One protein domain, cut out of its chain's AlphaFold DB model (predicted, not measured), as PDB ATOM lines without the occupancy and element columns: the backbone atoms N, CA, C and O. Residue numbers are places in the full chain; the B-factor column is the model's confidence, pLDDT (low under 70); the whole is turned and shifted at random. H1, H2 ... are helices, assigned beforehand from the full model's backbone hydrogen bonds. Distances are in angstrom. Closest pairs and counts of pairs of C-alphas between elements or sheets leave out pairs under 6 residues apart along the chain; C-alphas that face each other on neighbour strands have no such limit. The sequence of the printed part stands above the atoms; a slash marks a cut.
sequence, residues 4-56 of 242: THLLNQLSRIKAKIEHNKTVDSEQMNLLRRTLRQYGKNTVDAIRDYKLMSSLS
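What this domain is: This is residues 4 to 56 of the 242 residues of an uncharacterized protein of Melanomma pulvis-pyrius CBS 109.77 (UniProt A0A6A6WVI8). One long helix, H2, makes the length of a rod, and a shorter helix, H1, folds back beside its first part as a lopsided helical hairpin; the far part of H2 sticks out alone. The printed part has 53 residues, with H1 then H2 along the chain, no named strand, class all helix. It is only just extended, close to loose, with a radius of gyration of the C-alphas of 15.3 A and spans of 53 by 17 by 11 A.

Where its parts are: Find C-alpha 25 at (67.723, 115.424, 119.107); from there H2, residues 25 to 54, runs 43.5 A to C-alpha 54 at (55.088, 114.114, 160.761). Go back to C-alpha 4 at (74.234, 111.749, 143.106), where H1, residues 4 to 20, begins its 24.4 A.

How they stand to each other: Look at Ile 13 and Leu 31: their C-alphas, 6.9 A apart, are the closest of H1 and H2, which touch. H2 touches H1 with residues 27 to 38 alone. This hairpin has a shallow tilt of 24 degrees, opposite ways. In both helices every O i to N i+4 pair is within hydrogen-bond range.

The domain as a whole: The C-alphas of Lys 21 and Ser 56, the two farthest apart, are 52.9 A apart. Residues 39 to 56, of which 39 to 54 belong to H2, stand free. The printed part has no cut, and the link from H1 to H2 is tight. Residues 22 to 23 and residue 56 have pLDDT under 70.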
ATOM      1  N   THR A   4      72.884 111.383 143.548       76.00
ATOM      2  CA  THR A   4      74.234 111.749 143.106       76.00
ATOM      3  C   THR A   4      74.573 111.167 141.733       76.00
ATOM      4  O   THR A   4      75.104 111.880 140.885       76.00
ATOM      5  N   HIS A   5      74.208 109.914 141.449       81.75
ATOM      6  CA  HIS A   5      74.383 109.332 140.114       81.75
ATOM      7  C   HIS A   5      73.545 110.028 139.044       81.75
ATOM      8  O   HIS A   5      74.067 110.304 137.967       81.75
ATOM      9  N   LEU A   6      72.283 110.368 139.327       79.81
ATOM     10  CA  LEU A   6      71.454 111.127 138.379       79.81
ATOM     11  C   LEU A   6      72.035 112.521 138.110       79.81
ATOM     12  O   LEU A   6      72.054 112.967 136.963       79.81
ATOM     13  N   LEU A   7      72.568 113.181 139.141       81.50
ATOM     14  CA  LEU A   7      73.226 114.482 139.019       81.50
ATOM     15  C   LEU A   7      74.496 114.393 138.156       81.50
ATOM     16  O   LEU A   7      74.708 115.216 137.266       81.50
ATOM     17  N   ASN A   8      75.287 113.336 138.358       86.56
ATOM     18  CA  ASN A   8      76.460 113.023 137.543       86.56
ATOM     19  C   ASN A   8      76.095 112.679 136.091       86.56
ATOM     20  O   ASN A   8      76.830 113.017 135.166       86.56
ATOM     21  N   GLN A   9      74.962 112.018 135.852       83.88
ATOM     22  CA  GLN A   9      74.478 111.779 134.492       83.88
ATOM     23  C   GLN A   9      74.052 113.083 133.817       83.88
ATOM     24  O   GLN A   9      74.397 113.306 132.657       83.88
ATOM     25  N   LEU A  10      73.368 113.972 134.540       84.31
ATOM     26  CA  LEU A  10      72.955 115.272 134.017       84.31
ATOM     27  C   LEU A  10      74.162 116.152 133.660       84.31
ATOM     28  O   LEU A  10      74.184 116.750 132.585       84.31
ATOM     29  N   SER A  11      75.183 116.192 134.525       84.94
ATOM     30  CA  SER A  11      76.411 116.961 134.281       84.94
ATOM     31  C   SER A  11      77.177 116.434 133.068       84.94
ATOM     32  O   SER A  11      77.603 117.221 132.224       84.94
ATOM     33  N   ARG A  12      77.267 115.106 132.910       85.25
ATOM     34  CA  ARG A  12      77.870 114.464 131.731       85.25
ATOM     35  C   ARG A  12      77.114 114.776 130.440       85.25
ATOM     36  O   ARG A  12      77.749 115.025 129.421       85.25
ATOM     37  N   ILE A  13      75.780 114.764 130.463       83.31
ATOM     38  CA  ILE A  13      74.959 115.099 129.287       83.31
ATOM     39  C   ILE A  13      75.138 116.576 128.925       83.31
ATOM     40  O   ILE A  13      75.376 116.892 127.762       83.31
ATOM     41  N   LYS A  14      75.099 117.473 129.917       84.50
ATOM     42  CA  LYS A  14      75.323 118.910 129.713       84.50
ATOM     43  C   LYS A  14      76.701 119.188 129.100       84.50
ATOM     44  O   LYS A  14      76.778 119.887 128.098       84.50
ATOM     45  N   ALA A  15      77.759 118.587 129.649       85.12
ATOM     46  CA  ALA A  15      79.124 118.752 129.151       85.12
ATOM     47  C   ALA A  15      79.284 118.272 127.696       85.12
ATOM     48  O   ALA A  15      79.975 118.911 126.907       85.12
ATOM     49  N   LYS A  16      78.608 117.177 127.313       82.38
ATOM     50  CA  LYS A  16      78.604 116.684 125.926       82.38
ATOM     51  C   LYS A  16      77.917 117.651 124.961       82.38
ATOM     52  O   LYS A  16      78.442 117.878 123.877       82.38
ATOM     53  N   ILE A  17      76.785 118.237 125.356       79.69
ATOM     54  CA  ILE A  17      76.054 119.223 124.539       79.69
ATOM     55  C   ILE A  17      76.893 120.497 124.360       79.69
ATOM     56  O   ILE A  17      76.988 121.034 123.259       79.69
ATOM     57  N   GLU A  18      77.536 120.959 125.434       79.38
ATOM     58  CA  GLU A  18      78.385 122.154 125.429       79.38
ATOM     59  C   GLU A  18      79.643 121.966 124.567       79.38
ATOM     60  O   GLU A  18      80.004 122.853 123.794       79.38
ATOM     61  N   HIS A  19      80.259 120.780 124.618       81.50
ATOM     62  CA  HIS A  19      81.411 120.450 123.783       81.50
ATOM     63  C   HIS A  19      81.048 120.366 122.291       81.50
ATOM     64  O   HIS A  19      81.802 120.859 121.450       81.50
ATOM     65  N   ASN A  20      79.913 119.754 121.938       76.31
ATOM     66  CA  ASN A  20      79.605 119.445 120.538       76.31
ATOM     67  C   ASN A  20      79.004 120.630 119.753       76.31
ATOM     68  O   ASN A  20      78.802 120.511 118.545       76.31
ATOM     69  N   LYS A  21      78.686 121.756 120.424       71.62
ATOM     70  CA  LYS A  21      78.064 122.993 119.878       71.62
ATOM     71  C   LYS A  21      76.815 122.790 119.001       71.62
ATOM     72  O   LYS A  21      76.312 123.735 118.402       71.62
ATOM     73  N   THR A  22      76.295 121.572 118.943       66.12
ATOM     74  CA  THR A  22      75.163 121.142 118.133       66.12
ATOM     75  C   THR A  22      74.246 120.332 119.030       66.12
ATOM     76  O   THR A  22      74.683 119.470 119.796       66.12
ATOM     77  N   VAL A  23      72.963 120.674 118.999       65.31
ATOM     78  CA  VAL A  23      71.959 120.046 119.849       65.31
ATOM     79  C   VAL A  23      71.417 118.833 119.110       65.31
ATOM     80  O   VAL A  23      70.539 118.954 118.259       65.31
ATOM     81  N   ASP A  24      71.961 117.663 119.431       77.19
ATOM     82  CA  ASP A  24      71.446 116.397 118.925       77.19
ATOM     83  C   ASP A  24      70.071 116.076 119.550       77.19
ATOM     84  O   ASP A  24      69.848 116.215 120.762       77.19
ATOM     85  N   SER A  25      69.120 115.663 118.710       77.25
ATOM     86  CA  SER A  25      67.723 115.424 119.107       77.25
ATOM     87  C   SER A  25      67.596 114.259 120.090       77.25
ATOM     88  O   SER A  25      66.728 114.271 120.971       77.25
ATOM     89  N   GLU A  26      68.479 113.265 119.986       81.38
ATOM     90  CA  GLU A  26      68.535 112.139 120.915       81.38
ATOM     91  C   GLU A  26      69.021 112.592 122.301       81.38
ATOM     92  O   GLU A  26      68.375 112.304 123.315       81.38
ATOM     93  N   GLN A  27      70.082 113.407 122.348       78.50
ATOM     94  CA  GLN A  27      70.595 114.001 123.589       78.50
ATOM     95  C   GLN A  27      69.560 114.891 124.285       78.50
ATOM     96  O   GLN A  27      69.428 114.844 125.512       78.50
ATOM     97  N   MET A  28      68.774 115.657 123.523       80.75
ATOM     98  CA  MET A  28      67.699 116.488 124.069       80.75
ATOM     99  C   MET A  28      66.571 115.643 124.683       80.75
ATOM    100  O   MET A  28      66.054 115.963 125.758       80.75
ATOM    101  N   ASN A  29      66.201 114.534 124.040       86.50
ATOM    102  CA  ASN A  29      65.202 113.611 124.576       86.50
ATOM    103  C   ASN A  29      65.699 112.884 125.832       86.50
ATOM    104  O   ASN A  29      64.948 112.764 126.804       86.50
ATOM    105  N   LEU A  30      66.962 112.452 125.845       85.75
ATOM    106  CA  LEU A  30      67.602 111.856 127.014       85.75
ATOM    107  C   LEU A  30      67.631 112.848 128.186       85.75
ATOM    108  O   LEU A  30      67.194 112.508 129.284       85.75
ATOM    109  N   LEU A  31      68.053 114.094 127.948       85.00
ATOM    110  CA  LEU A  31      68.067 115.148 128.962       85.00
ATOM    111  C   LEU A  31      66.670 115.382 129.548       85.00
ATOM    112  O   LEU A  31      66.510 115.395 130.768       85.00
ATOM    113  N   ARG A  32      65.643 115.504 128.695       88.25
ATOM    114  CA  ARG A  32      64.247 115.670 129.131       88.25
ATOM    115  C   ARG A  32      63.775 114.510 130.006       88.25
ATOM    116  O   ARG A  32      63.114 114.750 131.016       88.25
ATOM    117  N   ARG A  33      64.102 113.266 129.644       89.69
ATOM    118  CA  ARG A  33      63.744 112.076 130.435       89.69
ATOM    119  C   ARG A  33      64.452 112.075 131.788       89.69
ATOM    120  O   ARG A  33      63.784 111.919 132.806       89.69
ATOM    121  N   THR A  34      65.760 112.323 131.817       85.81
ATOM    122  CA  THR A  34      66.550 112.349 133.059       85.81
ATOM    123  C   THR A  34      66.101 113.470 133.993       85.81
ATOM    124  O   THR A  34      65.978 113.255 135.195       85.81
ATOM    125  N   LEU A  35      65.779 114.650 133.456       86.56
ATOM    126  CA  LEU A  35      65.315 115.793 134.244       86.56
ATOM    127  C   LEU A  35      63.908 115.557 134.820       86.56
ATOM    128  O   LEU A  35      63.662 115.864 135.986       86.56
ATOM    129  N   ARG A  36      63.005 114.929 134.048       90.31
ATOM    130  CA  ARG A  36      61.699 114.466 134.554       90.31
ATOM    131  C   ARG A  36      61.855 113.417 135.649       90.31
ATOM    132  O   ARG A  36      61.174 113.506 136.666       90.31
ATOM    133  N   GLN A  37      62.754 112.450 135.461       88.00
ATOM    134  CA  GLN A  37      63.015 111.413 136.455       88.00
ATOM    135  C   GLN A  37      63.579 112.008 137.749       88.00
ATOM    136  O   GLN A  37      63.139 111.637 138.834       88.00
ATOM    137  N   TYR A  38      64.512 112.956 137.639       84.50
ATOM    138  CA  TYR A  38      65.052 113.680 138.784       84.50
ATOM    139  C   TYR A  38      63.948 114.433 139.532       84.50
ATOM    140  O   TYR A  38      63.807 114.245 140.734       84.50
ATOM    141  N   GLY A  39      63.125 115.214 138.821       87.44
ATOM    142  CA  GLY A  39      62.016 115.958 139.423       87.44
ATOM    143  C   GLY A  39      60.995 115.057 140.120       87.44
ATOM    144  O   GLY A  39      60.565 115.361 141.226       87.44
ATOM    145  N   LYS A  40      60.641 113.917 139.517       87.81
ATOM    146  CA  LYS A  40      59.742 112.943 140.150       87.81
ATOM    147  C   LYS A  40      60.352 112.387 141.438       87.81
ATOM    148  O   LYS A  40      59.725 112.452 142.488       87.81
ATOM    149  N   ASN A  41      61.599 111.922 141.373       86.00
ATOM    150  CA  ASN A  41      62.278 111.328 142.520       86.00
ATOM    151  C   ASN A  41      62.482 112.330 143.667       86.00
ATOM    152  O   ASN A  41      62.404 111.938 144.825       86.00
ATOM    153  N   THR A  42      62.759 113.608 143.376       84.56
ATOM    154  CA  THR A  42      62.900 114.632 144.422       84.56
ATOM    155  C   THR A  42      61.561 114.993 145.045       84.56
ATOM    156  O   THR A  42      61.499 115.156 146.259       84.56
ATOM    157  N   VAL A  43      60.487 115.079 144.257       88.06
ATOM    158  CA  VAL A  43      59.133 115.303 144.784       88.06
ATOM    159  C   VAL A  43      58.707 114.152 145.687       88.06
ATOM    160  O   VAL A  43      58.211 114.408 146.784       88.06
ATOM    161  N   ASP A  44      58.943 112.912 145.258       89.56
ATOM    162  CA  ASP A  44      58.656 111.718 146.052       89.56
ATOM    163  C   ASP A  44      59.500 111.724 147.339       89.56
ATOM    164  O   ASP A  44      58.948 111.641 148.432       89.56
ATOM    165  N   ALA A  45      60.807 111.996 147.252       83.00
ATOM    166  CA  ALA A  45      61.683 112.075 148.423       83.00
ATOM    167  C   ALA A  45      61.289 113.186 149.414       83.00
ATOM    168  O   ALA A  45      61.328 112.978 150.623       83.00
ATOM    169  N   ILE A  46      60.898 114.370 148.929       84.69
ATOM    170  CA  ILE A  46      60.439 115.477 149.783       84.69
ATOM    171  C   ILE A  46      59.111 115.117 150.449       84.69
ATOM    172  O   ILE A  46      58.905 115.435 151.622       84.69
ATOM    173  N   ARG A  47      58.199 114.478 149.711       85.38
ATOM    174  CA  ARG A  47      56.917 114.011 150.242       85.38
ATOM    175  C   ARG A  47      57.133 112.970 151.330       85.38
ATOM    176  O   ARG A  47      56.570 113.124 152.410       85.38
ATOM    177  N   ASP A  48      57.966 111.976 151.063       83.19
ATOM    178  CA  ASP A  48      58.284 110.909 152.005       83.19
ATOM    179  C   ASP A  48      58.992 111.473 153.233       83.19
ATOM    180  O   ASP A  48      58.623 111.145 154.355       83.19
ATOM    181  N   TYR A  49      59.929 112.407 153.054       82.69
ATOM    182  CA  TYR A  49      60.568 113.102 154.168       82.69
ATOM    183  C   TYR A  49      59.549 113.861 155.026       82.69
ATOM    184  O   TYR A  49      59.572 113.743 156.250       82.69
ATOM    185  N   LYS A  50      58.626 114.608 154.403       81.88
ATOM    186  CA  LYS A  50      57.556 115.313 155.125       81.88
ATOM    187  C   LYS A  50      56.663 114.342 155.889       81.88
ATOM    188  O   LYS A  50      56.430 114.569 157.072       81.88
ATOM    189  N   LEU A  51      56.235 113.258 155.243       83.00
ATOM    190  CA  LEU A  51      55.440 112.206 155.869       83.00
ATOM    191  C   LEU A  51      56.189 111.603 157.056       83.00
ATOM    192  O   LEU A  51      55.667 111.574 158.161       83.00
ATOM    193  N   MET A  52      57.436 111.180 156.860       80.12
ATOM    194  CA  MET A  52      58.246 110.620 157.932       80.12
ATOM    195  C   MET A  52      58.399 111.629 159.066       80.12
ATOM    196  O   MET A  52      58.282 111.238 160.221       80.12
ATOM    197  N   SER A  53      58.651 112.908 158.770       77.12
ATOM    198  CA  SER A  53      58.810 113.973 159.772       77.12
ATOM    199  C   SER A  53      57.544 114.268 160.580       77.12
ATOM    200  O   SER A  53      57.657 114.757 161.702       77.12
ATOM    201  N   SER A  54      56.359 113.952 160.049       78.00
ATOM    202  CA  SER A  54      55.088 114.114 160.761       78.00
ATOM    203  C   SER A  54      54.690 112.896 161.598       78.00
ATOM    204  O   SER A  54      53.771 112.991 162.412       78.00
ATOM    205  N   LEU A  55      55.342 111.744 161.419       79.75
ATOM    206  CA  LEU A  55      55.112 110.560 162.250       79.75
ATOM    207  C   LEU A  55      55.703 110.766 163.651       79.75
ATOM    208  O   LEU A  55      56.751 111.399 163.800       79.75
ATOM    209  N   SER A  56      55.052 110.228 164.687       69.88
ATOM    210  CA  SER A  56      55.631 110.277 166.033       69.88
ATOM    211  C   SER A  56      56.830 109.343 166.147       69.88
ATOM    212  O   SER A  56      56.836 108.225 165.619       69.88
TER     213      SER A  56